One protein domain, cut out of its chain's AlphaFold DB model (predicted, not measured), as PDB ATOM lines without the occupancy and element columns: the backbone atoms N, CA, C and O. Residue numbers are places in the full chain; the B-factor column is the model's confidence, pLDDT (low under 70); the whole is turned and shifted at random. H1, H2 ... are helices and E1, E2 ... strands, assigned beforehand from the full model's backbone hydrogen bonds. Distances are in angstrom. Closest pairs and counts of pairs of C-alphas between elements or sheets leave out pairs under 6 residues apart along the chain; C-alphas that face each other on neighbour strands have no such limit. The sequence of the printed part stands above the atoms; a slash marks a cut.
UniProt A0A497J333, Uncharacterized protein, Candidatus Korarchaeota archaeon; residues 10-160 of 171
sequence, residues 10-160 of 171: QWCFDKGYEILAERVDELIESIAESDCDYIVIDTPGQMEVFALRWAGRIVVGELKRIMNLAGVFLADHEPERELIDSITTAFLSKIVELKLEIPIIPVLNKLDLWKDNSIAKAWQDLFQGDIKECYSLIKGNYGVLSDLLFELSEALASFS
ATOM      1  N   GLN A  10       7.815  24.966 -20.356       80.69
ATOM      2  CA  GLN A  10       7.295  24.370 -19.123       80.69
ATOM      3  C   GLN A  10       6.056  23.503 -19.350       80.69
ATOM      4  O   GLN A  10       5.957  22.405 -18.813       80.69
ATOM      5  N   TRP A  11       5.129  23.964 -20.192       84.88
ATOM      6  CA  TRP A  11       3.912  23.212 -20.483       84.88
ATOM      7  C   TRP A  11       4.226  21.909 -21.221       84.88
ATOM      8  O   TRP A  11       3.586  20.889 -20.979       84.88
ATOM      9  N   CYS A  12       5.227  21.922 -22.104       85.56
ATOM     10  CA  CYS A  12       5.667  20.713 -22.792       85.56
ATOM     11  C   CYS A  12       6.249  19.685 -21.814       85.56
ATOM     12  O   CYS A  12       5.939  18.502 -21.945       85.56
ATOM     13  N   PHE A  13       7.039  20.120 -20.825       83.44
ATOM     14  CA  PHE A  13       7.544  19.230 -19.774       83.44
ATOM     15  C   PHE A  13       6.410  18.650 -18.937       83.44
ATOM     16  O   PHE A  13       6.340  17.432 -18.771       83.44
ATOM     17  N   ASP A  14       5.493  19.508 -18.487       84.12
ATOM     18  CA  ASP A  14       4.315  19.095 -17.730       84.12
ATOM     19  C   ASP A  14       3.523  18.033 -18.496       84.12
ATOM     20  O   ASP A  14       3.273  16.944 -17.979       84.12
ATOM     21  N   LYS A  15       3.189  18.306 -19.763       88.19
ATOM     22  CA  LYS A  15       2.366  17.393 -20.555       88.19
ATOM     23  C   LYS A  15       3.088  16.092 -20.897       88.19
ATOM     24  O   LYS A  15       2.459  15.036 -20.903       88.19
ATOM     25  N   GLY A  16       4.394  16.151 -21.153       88.50
ATOM     26  CA  GLY A  16       5.212  14.956 -21.348       88.50
ATOM     27  C   GLY A  16       5.172  14.036 -20.128       88.50
ATOM     28  O   GLY A  16       5.040  12.824 -20.277       88.50
ATOM     29  N   TYR A  17       5.198  14.613 -18.925       86.62
ATOM     30  CA  TYR A  17       5.131  13.850 -17.683       86.62
ATOM     31  C   TYR A  17       3.755  13.261 -17.391       86.62
ATOM     32  O   TYR A  17       3.662  12.140 -16.898       86.62
ATOM     33  N   GLU A  18       2.684  13.976 -17.728       90.38
ATOM     34  CA  GLU A  18       1.333  13.412 -17.649       90.38
ATOM     35  C   GLU A  18       1.192  12.187 -18.558       90.38
ATOM     36  O   GLU A  18       0.694  11.159 -18.116       90.38
ATOM     37  N   ILE A  19       1.703  12.262 -19.792       92.94
ATOM     38  CA  ILE A  19       1.686  11.130 -20.730       92.94
ATOM     39  C   ILE A  19       2.532   9.964 -20.197       92.94
ATOM     40  O   ILE A  19       2.133   8.810 -20.343       92.94
ATOM     41  N   LEU A  20       3.681  10.243 -19.569       91.44
ATOM     42  CA  LEU A  20       4.495   9.211 -18.916       91.44
ATOM     43  C   LEU A  20       3.713   8.509 -17.800       91.44
ATOM     44  O   LEU A  20       3.722   7.286 -17.734       91.44
ATOM     45  N   ALA A  21       3.018   9.265 -16.950       92.94
ATOM     46  CA  ALA A  21       2.207   8.701 -15.875       92.94
ATOM     47  C   ALA A  21       1.006   7.897 -16.408       92.94
ATOM     48  O   ALA A  21       0.682   6.852 -15.856       92.94
ATOM     49  N   GLU A  22       0.374   8.348 -17.495       95.12
ATOM     50  CA  GLU A  22      -0.713   7.625 -18.176       95.12
ATOM     51  C   GLU A  22      -0.250   6.297 -18.799       95.12
ATOM     52  O   GLU A  22      -1.063   5.397 -18.991       95.12
ATOM     53  N   ARG A  23       1.044   6.171 -19.119       95.06
ATOM     54  CA  ARG A  23       1.652   4.988 -19.754       95.06
ATOM     55  C   ARG A  23       2.678   4.302 -18.853       95.06
ATOM     56  O   ARG A  23       3.576   3.624 -19.350       95.06
ATOM     57  N   VAL A  24       2.569   4.494 -17.540       95.38
ATOM     58  CA  VAL A  24       3.547   3.982 -16.572       95.38
ATOM     59  C   VAL A  24       3.664   2.458 -16.634       95.38
ATOM     60  O   VAL A  24       4.766   1.943 -16.506       95.38
ATOM     61  N   ASP A  25       2.577   1.745 -16.929       95.69
ATOM     62  CA  ASP A  25       2.577   0.281 -17.027       95.69
ATOM     63  C   ASP A  25       3.588  -0.229 -18.069       95.69
ATOM     64  O   ASP A  25       4.339  -1.160 -17.791       95.69
ATOM     65  N   GLU A  26       3.703   0.446 -19.220       94.94
ATOM     66  CA  GLU A  26       4.682   0.090 -20.260       94.94
ATOM     67  C   GLU A  26       6.131   0.255 -19.764       94.94
ATOM     68  O   GLU A  26       7.016  -0.530 -20.110       94.94
ATOM     69  N   LEU A  27       6.385   1.276 -18.934       91.88
ATOM     70  CA  LEU A  27       7.692   1.495 -18.311       91.88
ATOM     71  C   LEU A  27       8.003   0.388 -17.295       91.88
ATOM     72  O   LEU A  27       9.129  -0.107 -17.256       91.88
ATOM     73  N   ILE A  28       7.018   0.006 -16.480       94.88
ATOM     74  CA  ILE A  28       7.160  -1.027 -15.450       94.88
ATOM     75  C   ILE A  28       7.430  -2.394 -16.077       94.88
ATOM     76  O   ILE A  28       8.334  -3.086 -15.617       94.88
ATOM     77  N   GLU A  29       6.708  -2.760 -17.136       94.69
ATOM     78  CA  GLU A  29       6.949  -4.000 -17.885       94.69
ATOM     79  C   GLU A  29       8.378  -4.034 -18.439       94.69
ATOM     80  O   GLU A  29       9.117  -4.986 -18.193       94.69
ATOM     81  N   SER A  30       8.811  -2.949 -19.090       92.38
ATOM     82  CA  SER A  30      10.163  -2.841 -19.647       92.38
ATOM     83  C   SER A  30      11.264  -2.962 -18.584       92.38
ATOM     84  O   SER A  30      12.296  -3.586 -18.826       92.38
ATOM     85  N   ILE A  31      11.051  -2.378 -17.402       92.56
ATOM     86  CA  ILE A  31      11.981  -2.469 -16.271       92.56
ATOM     87  C   ILE A  31      11.995  -3.882 -15.675       92.56
ATOM     88  O   ILE A  31      13.067  -4.391 -15.357       92.56
ATOM     89  N   ALA A  32      10.831  -4.517 -15.528       90.38
ATOM     90  CA  ALA A  32      10.702  -5.839 -14.920       90.38
ATOM     91  C   ALA A  32      11.318  -6.964 -15.769       90.38
ATOM     92  O   ALA A  32      11.712  -7.992 -15.224       90.38
ATOM     93  N   GLU A  33      11.419  -6.775 -17.087       92.88
ATOM     94  CA  GLU A  33      12.107  -7.700 -18.001       92.88
ATOM     95  C   GLU A  33      13.642  -7.581 -17.954       92.88
ATOM     96  O   GLU A  33      14.347  -8.417 -18.524       92.88
ATOM     97  N   SER A  34      14.176  -6.553 -17.291       89.62
ATOM     98  CA  SER A  34      15.615  -6.334 -17.167       89.62
ATOM     99  C   SER A  34      16.240  -7.248 -16.109       89.62
ATOM    100  O   SER A  34      15.771  -7.309 -14.977       89.62
ATOM    101  N   ASP A  35      17.360  -7.894 -16.442       91.44
ATOM    102  CA  ASP A  35      18.137  -8.752 -15.527       91.44
ATOM    103  C   ASP A  35      19.274  -7.971 -14.827       91.44
ATOM    104  O   ASP A  35      20.360  -8.487 -14.566       91.44
ATOM    105  N   CYS A  36      19.077  -6.665 -14.609       90.62
ATOM    106  CA  CYS A  36      20.065  -5.795 -13.972       90.62
ATOM    107  C   CYS A  36      19.914  -5.778 -12.446       90.62
ATOM    108  O   CYS A  36      18.816  -5.596 -11.925       90.62
ATOM    109  N   ASP A  37      21.041  -5.817 -11.730       91.12
ATOM    110  CA  ASP A  37      21.057  -5.678 -10.266       91.12
ATOM    111  C   ASP A  37      20.629  -4.275  -9.791       91.12
ATOM    112  O   ASP A  37      20.076  -4.115  -8.702       91.12
ATOM    113  N   TYR A  38      20.911  -3.245 -10.599       92.12
ATOM    114  CA  TYR A  38      20.633  -1.843 -10.289       92.12
ATOM    115  C   TYR A  38      20.128  -1.092 -11.516       92.12
ATOM    116  O   TYR A  38      20.609  -1.297 -12.631       92.12
ATOM    117  N   ILE A  39      19.206  -0.160 -11.281       92.62
ATOM    118  CA  ILE A  39      18.653   0.731 -12.301       92.62
ATOM    119  C   ILE A  39      18.804   2.164 -11.808       92.62
ATOM    120  O   ILE A  39      18.383   2.500 -10.701       92.62
ATOM    121  N   VAL A  40      19.411   3.006 -12.640       94.00
ATOM    122  CA  VAL A  40      19.534   4.444 -12.394       94.00
ATOM    123  C   VAL A  40      18.522   5.157 -13.275       94.00
ATOM    124  O   VAL A  40      18.552   5.016 -14.496       94.00
ATOM    125  N   ILE A  41      17.624   5.910 -12.646       91.75
ATOM    126  CA  ILE A  41      16.574   6.658 -13.333       91.75
ATOM    127  C   ILE A  41      16.961   8.129 -13.316       91.75
ATOM    128  O   ILE A  41      17.051   8.733 -12.247       91.75
ATOM    129  N   ASP A  42      17.172   8.697 -14.499       91.00
ATOM    130  CA  ASP A  42      17.347  10.136 -14.643       91.00
ATOM    131  C   ASP A  42      15.980  10.826 -14.673       91.00
ATOM    132  O   ASP A  42      15.078  10.459 -15.434       91.00
ATOM    133  N   THR A  43      15.811  11.813 -13.804       89.75
ATOM    134  CA  THR A  43      14.572  12.583 -13.683       89.75
ATOM    135  C   THR A  43      14.685  13.875 -14.494       89.75
ATOM    136  O   THR A  43      15.788  14.352 -14.736       89.75
ATOM    137  N   PRO A  44      13.574  14.516 -14.893       83.25
ATOM    138  CA  PRO A  44      13.621  15.824 -15.536       83.25
ATOM    139  C   PRO A  44      14.445  16.828 -14.744       83.25
ATOM    140  O   PRO A  44      14.359  16.880 -13.519       83.25
ATOM    141  N   GLY A  45      15.114  17.737 -15.454       79.25
ATOM    142  CA  GLY A  45      15.879  18.821 -14.825       79.25
ATOM    143  C   GLY A  45      15.042  19.800 -13.985       79.25
ATOM    144  O   GLY A  45      15.594  20.672 -13.326       79.25
ATOM    145  N   GLN A  46      13.710  19.681 -14.004       86.25
ATOM    146  CA  GLN A  46      12.781  20.470 -13.197       86.25
ATOM    147  C   GLN A  46      12.206  19.597 -12.073       86.25
ATOM    148  O   GLN A  46      11.201  18.907 -12.257       86.25
ATOM    149  N   MET A  47      12.818  19.668 -10.889       89.81
ATOM    150  CA  MET A  47      12.416  18.883  -9.715       89.81
ATOM    151  C   MET A  47      10.931  19.066  -9.351       89.81
ATOM    152  O   MET A  47      10.279  18.096  -8.982       89.81
ATOM    153  N   GLU A  48      10.367  20.272  -9.472       86.25
ATOM    154  CA  GLU A  48       8.953  20.522  -9.146       86.25
ATOM    155  C   GLU A  48       7.998  19.670  -9.995       86.25
ATOM    156  O   GLU A  48       7.052  19.079  -9.467       86.25
ATOM    157  N   VAL A  49       8.268  19.573 -11.301       84.31
ATOM    158  CA  VAL A  49       7.435  18.829 -12.257       84.31
ATOM    159  C   VAL A  49       7.440  17.337 -11.931       84.31
ATOM    160  O   VAL A  49       6.407  16.678 -12.047       84.31
ATOM    161  N   PHE A  50       8.579  16.822 -11.464       89.00
ATOM    162  CA  PHE A  50       8.724  15.435 -11.043       89.00
ATOM    163  C   PHE A  50       8.162  15.196  -9.634       89.00
ATOM    164  O   PHE A  50       7.177  14.488  -9.449       89.00
ATOM    165  N   ALA A  51       8.769  15.804  -8.619       90.44
ATOM    166  CA  ALA A  51       8.583  15.422  -7.225       90.44
ATOM    167  C   ALA A  51       7.332  16.013  -6.564       90.44
ATOM    168  O   ALA A  51       6.799  15.438  -5.615       90.44
ATOM    169  N   LEU A  52       6.857  17.174  -7.026       86.81
ATOM    170  CA  LEU A  52       5.782  17.907  -6.344       86.81
ATOM    171  C   LEU A  52       4.415  17.724  -7.018       86.81
ATOM    172  O   LEU A  52       3.374  18.001  -6.406       86.81
ATOM    173  N   ARG A  53       4.383  17.177  -8.237       89.25
ATOM    174  CA  ARG A  53       3.154  16.930  -9.001       89.25
ATOM    175  C   ARG A  53       2.676  15.486  -8.923       89.25
ATOM    176  O   ARG A  53       3.368  14.589  -8.457       89.25
ATOM    177  N   TRP A  54       1.421  15.281  -9.324       91.38
ATOM    178  CA  TRP A  54       0.768  13.973  -9.262       91.38
ATOM    179  C   TRP A  54       1.426  12.947 -10.188       91.38
ATOM    180  O   TRP A  54       1.564  11.796  -9.791       91.38
ATOM    181  N   ALA A  55       1.876  13.376 -11.372       91.62
ATOM    182  CA  ALA A  55       2.452  12.496 -12.380       91.62
ATOM    183  C   ALA A  55       3.692  11.753 -11.859       91.62
ATOM    184  O   ALA A  55       3.730  10.527 -11.897       91.62
ATOM    185  N   GLY A  56       4.670  12.463 -11.283       92.19
ATOM    186  CA  GLY A  56       5.857  11.799 -10.738       92.19
ATOM    187  C   GLY A  56       5.559  10.920  -9.522       92.19
ATOM    188  O   GLY A  56       6.188   9.878  -9.375       92.19
ATOM    189  N   ARG A  57       4.541  11.246  -8.709       92.88
ATOM    190  CA  ARG A  57       4.092  10.348  -7.629       92.88
ATOM    191  C   ARG A  57       3.520   9.033  -8.149       92.88
ATOM    192  O   ARG A  57       3.747   8.013  -7.516       92.88
ATOM    193  N   ILE A  58       2.803   9.042  -9.274       95.12
ATOM    194  CA  ILE A  58       2.322   7.802  -9.902       95.12
ATOM    195  C   ILE A  58       3.503   6.972 -10.392       95.12
ATOM    196  O   ILE A  58       3.592   5.797 -10.055       95.12
ATOM    197  N   VAL A  59       4.441   7.595 -11.113       94.69
ATOM    198  CA  VAL A  59       5.636   6.906 -11.623       94.69
ATOM    199  C   VAL A  59       6.427   6.264 -10.481       94.69
ATOM    200  O   VAL A  59       6.703   5.069 -10.510       94.69
ATOM    201  N   VAL A  60       6.738   7.032  -9.433       95.31
ATOM    202  CA  VAL A  60       7.434   6.525  -8.241       95.31
ATOM    203  C   VAL A  60       6.606   5.463  -7.516       95.31
ATOM    204  O   VAL A  60       7.156   4.455  -7.081       95.31
ATOM    205  N   GLY A  61       5.292   5.659  -7.406       95.12
ATOM    206  CA  GLY A  61       4.366   4.726  -6.771       95.12
ATOM    207  C   GLY A  61       4.381   3.345  -7.417       95.12
ATOM    208  O   GLY A  61       4.511   2.354  -6.702       95.12
ATOM    209  N   GLU A  62       4.322   3.271  -8.747       95.88
ATOM    210  CA  GLU A  62       4.377   1.993  -9.462       95.88
ATOM    211  C   GLU A  62       5.777   1.363  -9.419       95.88
ATOM    212  O   GLU A  62       5.898   0.161  -9.183       95.88
ATOM    213  N   LEU A  63       6.847   2.163  -9.512       95.19
ATOM    214  CA  LEU A  63       8.219   1.661  -9.355       95.19
ATOM    215  C   LEU A  63       8.436   1.011  -7.978       95.19
ATOM    216  O   LEU A  63       8.974  -0.092  -7.891       95.19
ATOM    217  N   LYS A  64       7.946   1.631  -6.894       93.88
ATOM    218  CA  LYS A  64       8.034   1.077  -5.526       93.88
ATOM    219  C   LYS A  64       7.381  -0.300  -5.377       93.88
ATOM    220  O   LYS A  64       7.679  -1.003  -4.414       93.88
ATOM    221  N   ARG A  65       6.449  -0.674  -6.262       92.88
ATOM    222  CA  ARG A  65       5.751  -1.969  -6.189       92.88
ATOM    223  C   ARG A  65       6.595  -3.116  -6.726       92.88
ATOM    224  O   ARG A  65       6.357  -4.252  -6.325       92.88
ATOM    225  N   ILE A  66       7.548  -2.824  -7.611       93.00
ATOM    226  CA  ILE A  66       8.366  -3.839  -8.282       93.00
ATOM    227  C   ILE A  66       9.831  -3.834  -7.836       93.00
ATOM    228  O   ILE A  66      10.517  -4.834  -8.015       93.00
ATOM    229  N   MET A  67      10.315  -2.745  -7.233       91.38
ATOM    230  CA  MET A  67      11.706  -2.625  -6.798       91.38
ATOM    231  C   MET A  67      11.858  -1.793  -5.522       91.38
ATOM    232  O   MET A  67      11.036  -0.934  -5.201       91.38
ATOM    233  N   ASN A  68      12.967  -2.011  -4.811       92.62
ATOM    234  CA  ASN A  68      13.394  -1.099  -3.756       92.62
ATOM    235  C   ASN A  68      13.883   0.201  -4.397       92.62
ATOM    236  O   ASN A  68      14.781   0.177  -5.238       92.62
ATOM    237  N   LEU A  69      13.308   1.326  -3.983       94.06
ATOM    238  CA  LEU A  69      13.580   2.628  -4.577       94.06
ATOM    239  C   LEU A  69      14.112   3.601  -3.524       94.06
ATOM    240  O   LEU A  69      13.558   3.711  -2.430       94.06
ATOM    241  N   ALA A  70      15.167   4.326  -3.878       94.00
ATOM    242  CA  ALA A  70      15.679   5.467  -3.133       94.00
ATOM    243  C   ALA A  70      15.970   6.599  -4.119       94.00
ATOM    244  O   ALA A  70      16.452   6.352  -5.225       94.00
ATOM    245  N   GLY A  71      15.665   7.834  -3.731       93.56
ATOM    246  CA  GLY A  71      15.992   9.014  -4.524       93.56
ATOM    247  C   GLY A  71      17.261   9.689  -4.019       93.56
ATOM    248  O   GLY A  71      17.578   9.643  -2.832       93.56
ATOM    249  N   VAL A  72      17.969  10.356  -4.924       94.06
ATOM    250  CA  VAL A  72      19.108  11.213  -4.593       94.06
ATOM    251  C   VAL A  72      18.700  12.654  -4.859       94.06
ATOM    252  O   VAL A  72      18.366  13.010  -5.986       94.06
ATOM    253  N   PHE A  73      18.708  13.483  -3.819       93.12
ATOM    254  CA  PHE A  73      18.460  14.913  -3.948       93.12
ATOM    255  C   PHE A  73      19.800  15.627  -4.092       93.12
ATOM    256  O   PHE A  73      20.580  15.680  -3.141       93.12
ATOM    257  N   LEU A  74      20.069  16.169  -5.277       92.12
ATOM    258  CA  LEU A  74      21.310  16.878  -5.570       92.12
ATOM    259  C   LEU A  74      21.165  18.364  -5.230       92.12
ATOM    260  O   LEU A  74      20.436  19.102  -5.888       92.12
ATOM    261  N   ALA A  75      21.882  18.800  -4.200       89.31
ATOM    262  CA  ALA A  75      22.056  20.199  -3.847       89.31
ATOM    263  C   ALA A  75      23.357  20.716  -4.479       89.31
ATOM    264  O   ALA A  75      24.449  20.467  -3.967       89.31
ATOM    265  N   ASP A  76      23.233  21.417  -5.602       85.75
ATOM    266  CA  ASP A  76      24.367  21.945  -6.364       85.75
ATOM    267  C   ASP A  76      25.134  23.064  -5.633       85.75
ATOM    268  O   ASP A  76      24.621  23.720  -4.724       85.75
ATOM    269  N   HIS A  77      26.390  23.267  -6.051       82.81
ATOM    270  CA  HIS A  77      27.208  24.409  -5.651       82.81
ATOM    271  C   HIS A  77      26.669  25.718  -6.234       82.81
ATOM    272  O   HIS A  77      26.548  25.852  -7.455       82.81
ATOM    273  N   GLU A  78      26.519  26.724  -5.376       83.00
ATOM    274  CA  GLU A  78      26.291  28.115  -5.761       83.00
ATOM    275  C   GLU A  78      27.390  28.994  -5.129       83.00
ATOM    276  O   GLU A  78      27.594  28.912  -3.918       83.00
ATOM    277  N   PRO A  79      28.126  29.822  -5.905       78.00
ATOM    278  CA  PRO A  79      29.259  30.599  -5.383       78.00
ATOM    279  C   PRO A  79      28.923  31.541  -4.223       78.00
ATOM    280  O   PRO A  79      29.802  31.863  -3.429       78.00
ATOM    281  N   GLU A  80      27.673  31.995  -4.154       83.12
ATOM    282  CA  GLU A  80      27.172  32.940  -3.153       83.12
ATOM    283  C   GLU A  80      26.260  32.254  -2.128       83.12
ATOM    284  O   GLU A  80      25.521  32.931  -1.422       83.12
ATOM    285  N   ARG A  81      26.291  30.914  -2.046       83.38
ATOM    286  CA  ARG A  81      25.394  30.173  -1.161       83.38
ATOM    287  C   ARG A  81      25.612  30.552   0.292       83.38
ATOM    288  O   ARG A  81      26.725  30.470   0.812       83.38
ATOM    289  N   GLU A  82      24.518  30.851   0.967       83.88
ATOM    290  CA  GLU A  82      24.500  31.134   2.384       83.88
ATOM    291  C   GLU A  82      24.048  29.921   3.220       83.88
ATOM    292  O   GLU A  82      23.535  28.906   2.732       83.88
ATOM    293  N   LEU A  83      24.217  30.016   4.543       82.25
ATOM    294  CA  LEU A  83      23.768  28.971   5.464       82.25
ATOM    295  C   LEU A  83      22.241  28.803   5.430       82.25
ATOM    296  O   LEU A  83      21.742  27.677   5.480       82.25
ATOM    297  N   ILE A  84      21.502  29.908   5.293       85.50
ATOM    298  CA  ILE A  84      20.042  29.885   5.136       85.50
ATOM    299  C   ILE A  84      19.606  29.111   3.883       85.50
ATOM    300  O   ILE A  84      18.648  28.337   3.948       85.50
ATOM    301  N   ASP A  85      20.342  29.221   2.777       87.12
ATOM    302  CA  ASP A  85      20.067  28.466   1.548       87.12
ATOM    303  C   ASP A  85      20.279  26.966   1.760       87.12
ATOM    304  O   ASP A  85      19.550  26.132   1.225       87.12
ATOM    305  N   SER A  86      21.255  26.603   2.590       86.06
ATOM    306  CA  SER A  86      21.545  25.204   2.917       86.06
ATOM    307  C   SER A  86      20.448  24.590   3.787       86.06
ATOM    308  O   SER A  86      19.981  23.488   3.496       86.06
ATOM    309  N   ILE A  87      19.975  25.324   4.800       86.25
ATOM    310  CA  ILE A  87      18.855  24.900   5.655       86.25
ATOM    311  C   ILE A  87      17.576  24.765   4.818       86.25
ATOM    312  O   ILE A  87      16.902  23.738   4.871       86.25
ATOM    313  N   THR A  88      17.246  25.763   3.995       89.50
ATOM    314  CA  THR A  88      16.039  25.728   3.150       89.50
ATOM    315  C   THR A  88      16.100  24.625   2.092       89.50
ATOM    316  O   THR A  88      15.112  23.917   1.890       89.50
ATOM    317  N   THR A  89      17.264  24.390   1.480       91.25
ATOM    318  CA  THR A  89      17.474  23.266   0.554       91.25
ATOM    319  C   THR A  89      17.322  21.916   1.266       91.25
ATOM    320  O   THR A  89      16.711  20.995   0.719       91.25
ATOM    321  N   ALA A  90      17.806  21.788   2.505       89.69
ATOM    322  CA  ALA A  90      17.602  20.585   3.306       89.69
ATOM    323  C   ALA A  90      16.109  20.334   3.591       89.69
ATOM    324  O   ALA A  90      15.632  19.211   3.410       89.69
ATOM    325  N   PHE A  91      15.336  21.374   3.922       90.44
ATOM    326  CA  PHE A  91      13.873  21.274   4.028       90.44
ATOM    327  C   PHE A  91      13.213  20.843   2.730       90.44
ATOM    328  O   PHE A  91      12.334  19.980   2.747       90.44
ATOM    329  N   LEU A  92      13.640  21.401   1.601       92.44
ATOM    330  CA  LEU A  92      13.103  21.023   0.302       92.44
ATOM    331  C   LEU A  92      13.328  19.533   0.015       92.44
ATOM    332  O   LEU A  92      12.400  18.856  -0.425       92.44
ATOM    333  N   SER A  93      14.505  18.998   0.355       92.19
ATOM    334  CA  SER A  93      14.781  17.561   0.232       92.19
ATOM    335  C   SER A  93      13.823  16.707   1.072       92.19
ATOM    336  O   SER A  93      13.322  15.687   0.596       92.19
ATOM    337  N   LYS A  94      13.472  17.164   2.282       90.25
ATOM    338  CA  LYS A  94      12.504  16.489   3.160       90.25
ATOM    339  C   LYS A  94      11.075  16.593   2.640       90.25
ATOM    340  O   LYS A  94      10.319  15.630   2.723       90.25
ATOM    341  N   ILE A  95      10.699  17.722   2.046       92.31
ATOM    342  CA  ILE A  95       9.402  17.869   1.371       92.31
ATOM    343  C   ILE A  95       9.299  16.875   0.209       92.31
ATOM    344  O   ILE A  95       8.266  16.224   0.061       92.31
ATOM    345  N   VAL A  96      10.359  16.733  -0.591       93.81
ATOM    346  CA  VAL A  96      10.421  15.747  -1.681       93.81
ATOM    347  C   VAL A  96      10.288  14.323  -1.140       93.81
ATOM    348  O   VAL A  96       9.492  13.555  -1.677       93.81
ATOM    349  N   GLU A  97      10.982  13.990  -0.049       92.06
ATOM    350  CA  GLU A  97      10.868  12.693   0.637       92.06
ATOM    351  C   GLU A  97       9.422  12.380   1.027       92.06
ATOM    352  O   GLU A  97       8.889  11.329   0.673       92.06
ATOM    353  N   LEU A  98       8.749  13.332   1.676       90.88
ATOM    354  CA  LEU A  98       7.353  13.187   2.086       90.88
ATOM    355  C   LEU A  98       6.395  13.069   0.897       90.88
ATOM    356  O   LEU A  98       5.391  12.370   0.985       90.88
ATOM    357  N   LYS A  99       6.667  13.768  -0.209       93.50
ATOM    358  CA  LYS A  99       5.802  13.756  -1.397       93.50
ATOM    359  C   LYS A  99       5.936  12.481  -2.216       93.50
ATOM    360  O   LYS A  99       4.935  12.035  -2.772       93.50
ATOM    361  N   LEU A 100       7.147  11.947  -2.331       93.25
ATOM    362  CA  LEU A 100       7.430  10.737  -3.101       93.25
ATOM    363  C   LEU A 100       7.290   9.460  -2.267       93.25
ATOM    364  O   LEU A 100       7.181   8.371  -2.828       93.25
ATOM    365  N   GLU A 101       7.279   9.588  -0.939       92.38
ATOM    366  CA  GLU A 101       7.162   8.481   0.009       92.38
ATOM    367  C   GLU A 101       8.249   7.409  -0.194       92.38
ATOM    368  O   GLU A 101       8.005   6.214  -0.017       92.38
ATOM    369  N   ILE A 102       9.447   7.822  -0.601       92.50
ATOM    370  CA  ILE A 102      10.643   6.977  -0.701       92.50
ATOM    371  C   ILE A 102      11.764   7.605   0.115       92.50
ATOM    372  O   ILE A 102      11.773   8.828   0.251       92.50
ATOM    373  N   PRO A 103      12.737   6.820   0.606       91.94
ATOM    374  CA  PRO A 103      13.952   7.382   1.175       91.94
ATOM    375  C   PRO A 103      14.619   8.330   0.173       91.94
ATOM    376  O   PRO A 103      14.879   7.946  -0.970       91.94
ATOM    377  N   ILE A 104      14.906   9.558   0.604       91.50
ATOM    378  CA  ILE A 104      15.650  10.547  -0.180       91.50
ATOM    379  C   ILE A 104      16.982  10.805   0.504       91.50
ATOM    380  O   ILE A 104      17.027  11.166   1.677       91.50
ATOM    381  N   ILE A 105      18.068  10.636  -0.244       91.12
ATOM    382  CA  ILE A 105      19.428  10.887   0.218       91.12
ATOM    383  C   ILE A 105      19.837  12.290  -0.251       91.12
ATOM    384  O   ILE A 105      20.025  12.496  -1.453       91.12
ATOM    385  N   PRO A 106      19.966  13.264   0.663       90.38
ATOM    386  CA  PRO A 106      20.393  14.615   0.334       90.38
ATOM    387  C   PRO A 106      21.916  14.655   0.145       90.38
ATOM    388  O   PRO A 106      22.684  14.320   1.049       90.38
ATOM    389  N   VAL A 107      22.363  15.077  -1.038       89.75
ATOM    390  CA  VAL A 107      23.773  15.089  -1.447       89.75
ATOM    391  C   VAL A 107      24.174  16.496  -1.865       89.75
ATOM    392  O   VAL A 107      23.553  17.087  -2.744       89.75
ATOM    393  N   LEU A 108      25.249  17.018  -1.270       87.88
ATOM    394  CA  LEU A 108      25.936  18.185  -1.817       87.88
ATOM    395  C   LEU A 108      26.742  17.765  -3.041       87.88
ATOM    396  O   LEU A 108      27.613  16.900  -2.947       87.88
ATOM    397  N   ASN A 109      26.442  18.382  -4.177       87.00
ATOM    398  CA  ASN A 109      27.097  18.096  -5.442       87.00
ATOM    399  C   ASN A 109      28.227  19.099  -5.725       87.00
ATOM    400  O   ASN A 109      28.249  20.212  -5.188       87.00
ATOM    401  N   LYS A 110      29.149  18.704  -6.614       86.00
ATOM    402  CA  LYS A 110      30.269  19.535  -7.094       86.00
ATOM    403  C   LYS A 110      31.133  20.077  -5.952       86.00
ATOM    404  O   LYS A 110      31.464  21.261  -5.941       86.00
ATOM    405  N   LEU A 111      31.445  19.229  -4.962       82.06
ATOM    406  CA  LEU A 111      32.216  19.599  -3.764       82.06
ATOM    407  C   LEU A 111      33.569  20.257  -4.088       82.06
ATOM    408  O   LEU A 111      34.034  21.102  -3.334       82.06
ATOM    409  N   ASP A 112      34.156  19.929  -5.236       83.06
ATOM    410  CA  ASP A 112      35.378  20.525  -5.782       83.06
ATOM    411  C   ASP A 112      35.283  22.039  -6.047       83.06
ATOM    412  O   ASP A 112      36.302  22.732  -6.025       83.06
ATOM    413  N   LEU A 113      34.076  22.575  -6.255       84.62
ATOM    414  CA  LEU A 113      33.851  24.005  -6.481       84.62
ATOM    415  C   LEU A 113      33.720  24.810  -5.179       84.62
ATOM    416  O   LEU A 113      33.871  26.035  -5.200       84.62
ATOM    417  N   TRP A 114      33.477  24.141  -4.048       77.19
ATOM    418  CA  TRP A 114      33.269  24.788  -2.755       77.19
ATOM    419  C   TRP A 114      34.611  25.220  -2.171       77.19
ATOM    420  O   TRP A 114      35.440  24.402  -1.781       77.19
ATOM    421  N   LYS A 115      34.832  26.533  -2.087       74.38
ATOM    422  CA  LYS A 115      36.046  27.088  -1.464       74.38
ATOM    423  C   LYS A 115      35.990  27.071   0.061       74.38
ATOM    424  O   LYS A 115      37.038  27.026   0.702       74.38
ATOM    425  N   ASP A 116      34.786  27.138   0.624       75.00
ATOM    426  CA  ASP A 116      34.544  27.110   2.061       75.00
ATOM    427  C   ASP A 116      33.845  25.804   2.461       75.00
ATOM    428  O   ASP A 116      32.736  25.501   2.017       75.00
ATOM    429  N   ASN A 117      34.501  25.038   3.334       79.31
ATOM    430  CA  ASN A 117      33.977  23.782   3.865       79.31
ATOM    431  C   ASN A 117      32.957  23.984   4.996       79.31
ATOM    432  O   ASN A 117      32.348  23.005   5.426       79.31
ATOM    433  N   SER A 118      32.757  25.212   5.486       79.06
ATOM    434  CA  SER A 118      31.798  25.514   6.556       79.06
ATOM    435  C   SER A 118      30.371  25.104   6.175       79.06
ATOM    436  O   SER A 118      29.672  24.498   6.984       79.06
ATOM    437  N   ILE A 119      29.974  25.327   4.918       80.81
ATOM    438  CA  ILE A 119      28.655  24.944   4.397       80.81
ATOM    439  C   ILE A 119      28.539  23.426   4.266       80.81
ATOM    440  O   ILE A 119      27.536  22.841   4.670       80.81
ATOM    441  N   ALA A 120      29.580  22.773   3.741       81.75
ATOM    442  CA  ALA A 120      29.604  21.320   3.613       81.75
ATOM    443  C   ALA A 120      29.509  20.625   4.975       81.75
ATOM    444  O   ALA A 120      28.821  19.612   5.112       81.75
ATOM    445  N   LYS A 121      30.162  21.198   5.989       81.25
ATOM    446  CA  LYS A 121      30.067  20.744   7.370       81.25
ATOM    447  C   LYS A 121      28.677  20.995   7.951       81.25
ATOM    448  O   LYS A 121      28.052  20.050   8.409       81.25
ATOM    449  N   ALA A 122      28.147  22.212   7.827       81.00
ATOM    450  CA  ALA A 122      26.806  22.540   8.305       81.00
ATOM    451  C   ALA A 122      25.727  21.636   7.685       81.00
ATOM    452  O   ALA A 122      24.812  21.196   8.372       81.00
ATOM    453  N   TRP A 123      25.847  21.300   6.398       85.25
ATOM    454  CA  TRP A 123      24.970  20.325   5.751       85.25
ATOM    455  C   TRP A 123      25.049  18.946   6.409       85.25
ATOM    456  O   TRP A 123      24.019  18.341   6.694       85.25
ATOM    457  N   GLN A 124      26.255  18.437   6.667       82.50
ATOM    458  CA  GLN A 124      26.433  17.150   7.345       82.50
ATOM    459  C   GLN A 124      25.832  17.173   8.751       82.50
ATOM    460  O   GLN A 124      25.083  16.263   9.104       82.50
ATOM    461  N   ASP A 125      26.109  18.229   9.506       82.00
ATOM    462  CA  ASP A 125      25.646  18.429  10.876       82.00
ATOM    463  C   ASP A 125      24.108  18.460  10.956       82.00
ATOM    464  O   ASP A 125      23.520  17.790  11.808       82.00
ATOM    465  N   LEU A 126      23.441  19.142  10.012       80.94
ATOM    466  CA  LEU A 126      21.974  19.189   9.904       80.94
ATOM    467  C   LEU A 126      21.347  17.795   9.775       80.94
ATOM    468  O   LEU A 126      20.338  17.508  10.420       80.94
ATOM    469  N   PHE A 127      21.932  16.922   8.954       80.06
ATOM    470  CA  PHE A 127      21.394  15.579   8.709       80.06
ATOM    471  C   PHE A 127      21.869  14.527   9.720       80.06
ATOM    472  O   PHE A 127      21.219  13.492   9.856       80.06
ATOM    473  N   GLN A 128      22.969  14.777  10.436       78.56
ATOM    474  CA  GLN A 128      23.450  13.932  11.540       78.56
ATOM    475  C   GLN A 128      22.834  14.314  12.896       78.56
ATOM    476  O   GLN A 128      22.960  13.563  13.862       78.56
ATOM    477  N   GLY A 129      22.163  15.465  12.966       72.75
ATOM    478  CA  GLY A 129      21.541  15.986  14.178       72.75
ATOM    479  C   GLY A 129      22.507  16.666  15.151       72.75
ATOM    480  O   GLY A 129      22.129  16.917  16.296       72.75
ATOM    481  N   ASP A 130      23.727  17.003  14.721       76.44
ATOM    482  CA  ASP A 130      24.699  17.741  15.538       76.44
ATOM    483  C   ASP A 130      24.593  19.257  15.310       76.44
ATOM    484  O   ASP A 130      25.453  19.913  14.733       76.44
ATOM    485  N   ILE A 131      23.490  19.848  15.767       73.75
ATOM    486  CA  ILE A 131      23.143  21.242  15.435       73.75
ATOM    487  C   ILE A 131      23.975  22.265  16.234       73.75
ATOM    488  O   ILE A 131      23.889  23.467  15.992       73.75
ATOM    489  N   LYS A 132      24.815  21.843  17.189       74.62
ATOM    490  CA  LYS A 132      25.571  22.779  18.048       74.62
ATOM    491  C   LYS A 132      26.518  23.670  17.250       74.62
ATOM    492  O   LYS A 132      26.653  24.863  17.543       74.62
ATOM    493  N   GLU A 133      27.175  23.094  16.252       71.19
ATOM    494  CA  GLU A 133      28.109  23.833  15.412       71.19
ATOM    495  C   GLU A 133      27.364  24.680  14.371       71.19
ATOM    496  O   GLU A 133      27.672  25.867  14.229       71.19
ATOM    497  N   CYS A 134      26.281  24.147  13.787       71.81
ATOM    498  CA  CYS A 134      25.327  24.929  12.992       71.81
ATOM    499  C   CYS A 134      24.831  26.170  13.747       71.81
ATOM    500  O   CYS A 134      24.861  27.265  13.198       71.81
ATOM    501  N   TYR A 135      24.440  26.045  15.018       73.44
ATOM    502  CA  TYR A 135      23.964  27.171  15.825       73.44
ATOM    503  C   TYR A 135      25.010  28.279  15.970       73.44
ATOM    504  O   TYR A 135      24.677  29.463  15.892       73.44
ATOM    505  N   SER A 136      26.282  27.914  16.149       75.06
ATOM    506  CA  SER A 136      27.363  28.897  16.268       75.06
ATOM    507  C   SER A 136      27.545  29.690  14.970       75.06
ATOM    508  O   SER A 136      27.739  30.906  15.019       75.06
ATOM    509  N   LEU A 137      27.408  29.024  13.818       74.31
ATOM    510  CA  LEU A 137      27.441  29.666  12.500       74.31
ATOM    511  C   LEU A 137      26.203  30.547  12.256       74.31
ATOM    512  O   LEU A 137      26.328  31.651  11.727       74.31
ATOM    513  N   ILE A 138      25.020  30.099  12.686       75.62
ATOM    514  CA  ILE A 138      23.754  30.838  12.555       75.62
ATOM    515  C   ILE A 138      23.799  32.140  13.374       75.62
ATOM    516  O   ILE A 138      23.538  33.227  12.853       75.62
ATOM    517  N   LYS A 139      24.181  32.050  14.653       75.06
ATOM    518  CA  LYS A 139      24.163  33.183  15.591       75.06
ATOM    519  C   LYS A 139      25.117  34.316  15.196       75.06
ATOM    520  O   LYS A 139      24.858  35.471  15.528       75.06
ATOM    521  N   GLY A 140      26.208  33.994  14.500       70.19
ATOM    522  CA  GLY A 140      27.190  34.975  14.035       70.19
ATOM    523  C   GLY A 140      26.705  35.859  12.882       70.19
ATOM    524  O   GLY A 140      27.197  36.977  12.747       70.19
ATOM    525  N   ASN A 141      25.731  35.391  12.091       71.81
ATOM    526  CA  ASN A 141      25.438  35.965  10.773       71.81
ATOM    527  C   ASN A 141      24.010  36.512  10.600       71.81
ATOM    528  O   ASN A 141      23.809  37.374   9.749       71.81
ATOM    529  N   TYR A 142      23.023  36.073  11.395       77.00
ATOM    530  CA  TYR A 142      21.602  36.300  11.064       77.00
ATOM    531  C   TYR A 142      20.783  37.109  12.084       77.00
ATOM    532  O   TYR A 142      19.584  37.323  11.886       77.00
ATOM    533  N   GLY A 143      21.391  37.608  13.166       79.19
ATOM    534  CA  GLY A 143      20.711  38.480  14.135       79.19
ATOM    535  C   GLY A 143      19.408  37.862  14.666       79.19
ATOM    536  O   GLY A 143      19.436  36.765  15.215       79.19
ATOM    537  N   VAL A 144      18.268  38.535  14.469       76.25
ATOM    538  CA  VAL A 144      16.930  38.076  14.911       76.25
ATOM    539  C   VAL A 144      16.474  36.788  14.211       76.25
ATOM    540  O   VAL A 144      15.737  36.003  14.796       76.25
ATOM    541  N   LEU A 145      16.928  36.530  12.980       82.38
ATOM    542  CA  LEU A 145      16.574  35.308  12.247       82.38
ATOM    543  C   LEU A 145      17.292  34.066  12.793       82.38
ATOM    544  O   LEU A 145      16.936  32.949  12.425       82.38
ATOM    545  N   SER A 146      18.276  34.244  13.678       83.25
ATOM    546  CA  SER A 146      19.078  33.144  14.218       83.25
ATOM    547  C   SER A 146      18.239  32.116  14.975       83.25
ATOM    548  O   SER A 146      18.443  30.919  14.799       83.25
ATOM    549  N   ASP A 147      17.279  32.575  15.781       82.88
ATOM    550  CA  ASP A 147      16.438  31.683  16.587       82.88
ATOM    551  C   ASP A 147      15.496  30.864  15.690       82.88
ATOM    552  O   ASP A 147      15.393  29.652  15.847       82.88
ATOM    553  N   LEU A 148      14.911  31.491  14.661       85.31
ATOM    554  CA  LEU A 148      14.088  30.792  13.670       85.31
ATOM    555  C   LEU A 148      14.897  29.743  12.895       85.31
ATOM    556  O   LEU A 148      14.448  28.613  12.720       85.31
ATOM    557  N   LEU A 149      16.092  30.101  12.416       83.06
ATOM    558  CA  LEU A 149      16.958  29.169  11.689       83.06
ATOM    559  C   LEU A 149      17.395  27.995  12.569       83.06
ATOM    560  O   LEU A 149      17.538  26.877  12.072       83.06
ATOM    561  N   PHE A 150      17.576  28.233  13.865       84.19
ATOM    562  CA  PHE A 150      17.873  27.182  14.826       84.19
ATOM    563  C   PHE A 150      16.686  26.232  15.020       84.19
ATOM    564  O   PHE A 150      16.863  25.030  14.850       84.19
ATOM    565  N   GLU A 151      15.480  26.750  15.267       85.88
ATOM    566  CA  GLU A 151      14.261  25.930  15.398       85.88
ATOM    567  C   GLU A 151      14.005  25.077  14.146       85.88
ATOM    568  O   GLU A 151      13.671  23.894  14.222       85.88
ATOM    569  N   LEU A 152      14.218  25.665  12.968       86.81
ATOM    570  CA  LEU A 152      14.136  24.971  11.687       86.81
ATOM    571  C   LEU A 152      15.194  23.856  11.574       86.81
ATOM    572  O   LEU A 152      14.895  22.745  11.133       86.81
ATOM    573  N   SER A 153      16.420  24.110  12.024       84.62
ATOM    574  CA  SER A 153      17.485  23.101  12.041       84.62
ATOM    575  C   SER A 153      17.164  21.945  13.000       84.62
ATOM    576  O   SER A 153      17.352  20.782  12.642       84.62
ATOM    577  N   GLU A 154      16.613  22.241  14.182       84.00
ATOM    578  CA  GLU A 154      16.141  21.237  15.147       84.00
ATOM    579  C   GLU A 154      15.024  20.367  14.580       84.00
ATOM    580  O   GLU A 154      15.073  19.138  14.694       84.00
ATOM    581  N   ALA A 155      14.054  20.983  13.902       85.25
ATOM    582  CA  ALA A 155      13.007  20.241  13.221       85.25
ATOM    583  C   ALA A 155      13.610  19.268  12.193       85.25
ATOM    584  O   ALA A 155      13.289  18.081  12.235       85.25
ATOM    585  N   LEU A 156      14.531  19.718  11.333       83.44
ATOM    586  CA  LEU A 156      15.199  18.851  10.350       83.44
ATOM    587  C   LEU A 156      15.906  17.656  10.989       83.44
ATOM    588  O   LEU A 156      15.714  16.527  10.532       83.44
ATOM    589  N   ALA A 157      16.677  17.889  12.051       78.56
ATOM    590  CA  ALA A 157      17.371  16.819  12.758       78.56
ATOM    591  C   ALA A 157      16.397  15.809  13.372       78.56
ATOM    592  O   ALA A 157      16.670  14.611  13.357       78.56
ATOM    593  N   SER A 158      15.235  16.254  13.859       77.31
ATOM    594  CA  SER A 158      14.215  15.349  14.405       77.31
ATOM    595  C   SER A 158      13.600  14.418  13.348       77.31
ATOM    596  O   SER A 158      13.204  13.300  13.671       77.31
ATOM    597  N   PHE A 159      13.575  14.845  12.079       69.75
ATOM    598  CA  PHE A 159      13.108  14.054  10.932       69.75
ATOM    599  C   PHE A 159      14.220  13.234  10.262       69.75
ATOM    600  O   PHE A 159      14.011  12.664   9.182       69.75
ATOM    601  N   SER A 160      15.415  13.170  10.853       60.91
ATOM    602  CA  SER A 160      16.480  12.315  10.339       60.91
ATOM    603  C   SER A 160      16.127  10.837  10.571       60.91
ATOM    604  O   SER A 160      16.445  10.221  11.584       60.91
TER     605      SER A 160
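Overview. This is residues 10 to 160 of the 171 residues of an uncharacterized protein of Candidatus Korarchaeota archaeon (UniProt A0A497J333). What shape do these atoms make? Two groups of helices, H1 to H4 and H6 to H8, lie at the two ends of an elongated body; between them the long helix H5 and a small parallel sheet, E1 and E2, make the bridge. H5 meets H3 and H4 near one end, packs on the sheet, and forms a four-helix bundle with H6, H7 and H8. What are its make-up and size? The printed part has 151 residues, class mostly helix, with eight named helices and two named strands in the order H1 H2 H3 H4 E1 H5 E2 H6 H7 H8. It is only just loose, close to compact, with a radius of gyration of the C-alphas of 18.1 A and spans of 54 by 35 by 30 A.

Along the chain. Where does the first half run? H1 is residues 10 to 22, beginning at C-alpha 10 (7.295, 24.370, -19.123), H2 is 24 to 32 and H3 is 47 to 52. H4 is residues 54 to 66, 19.4 A long, and E1 is 71 to 75. And the rest? H5, residues 83 to 100, is 25.9 A long, and E2 is 104 to 108. H6 is residues 117 to 128, H7 is 131 to 141, and H8 is 145 to 158, 20.2 A long, ending at C-alpha 158 (14.215, 15.349, 14.405).

Arrangement. What surrounds H4? With residues 55 to 59 alone it touches H1, closest at the C-alphas of Ala 21 and Ala 55, 5.2 A. H2 touches H4 at a shallow tilt of 30 degrees, the same way, closest at the C-alphas of Val 24 and Val 59, 6.1 A. How are the strands and H5 placed? E1 and E2 are parallel, with N 73 and O 105 within hydrogen-bond range at 2.9 A; E1, H5 and E2 form a strand-helix-strand unit, two parallel strands with a helix between, whose crossover is right-handed. H5 touches H3, closest at the C-alphas of Ala 51 and Val 96, 5.8 A. What closes the bundle? H5 touches H8, closest at the C-alphas of Ile 87 and Ser 153, 6.8 A. H7 and H8 are a helical hairpin at a shallow tilt of 19 degrees, closest at the C-alphas of Lys 139 and Ser 146, 5.3 A. Are the helix backbones in order? Every O i to N i+4 pair is within hydrogen-bond range in H1, H2, H3, H5, H6 and H8, against 7 of 9 in H4 and 6 of 7 in H7.

Size, cuts and confidence. How far does it reach? The two C-alphas farthest apart, those of Glu 33 and Gly 143, are 56.9 A apart. Is it whole and sure? The printed part has no cut, and its long link is H2 to H3, 14 residues. The mean pLDDT of the printed part is 86.4, with residues 159 to 160 under 70.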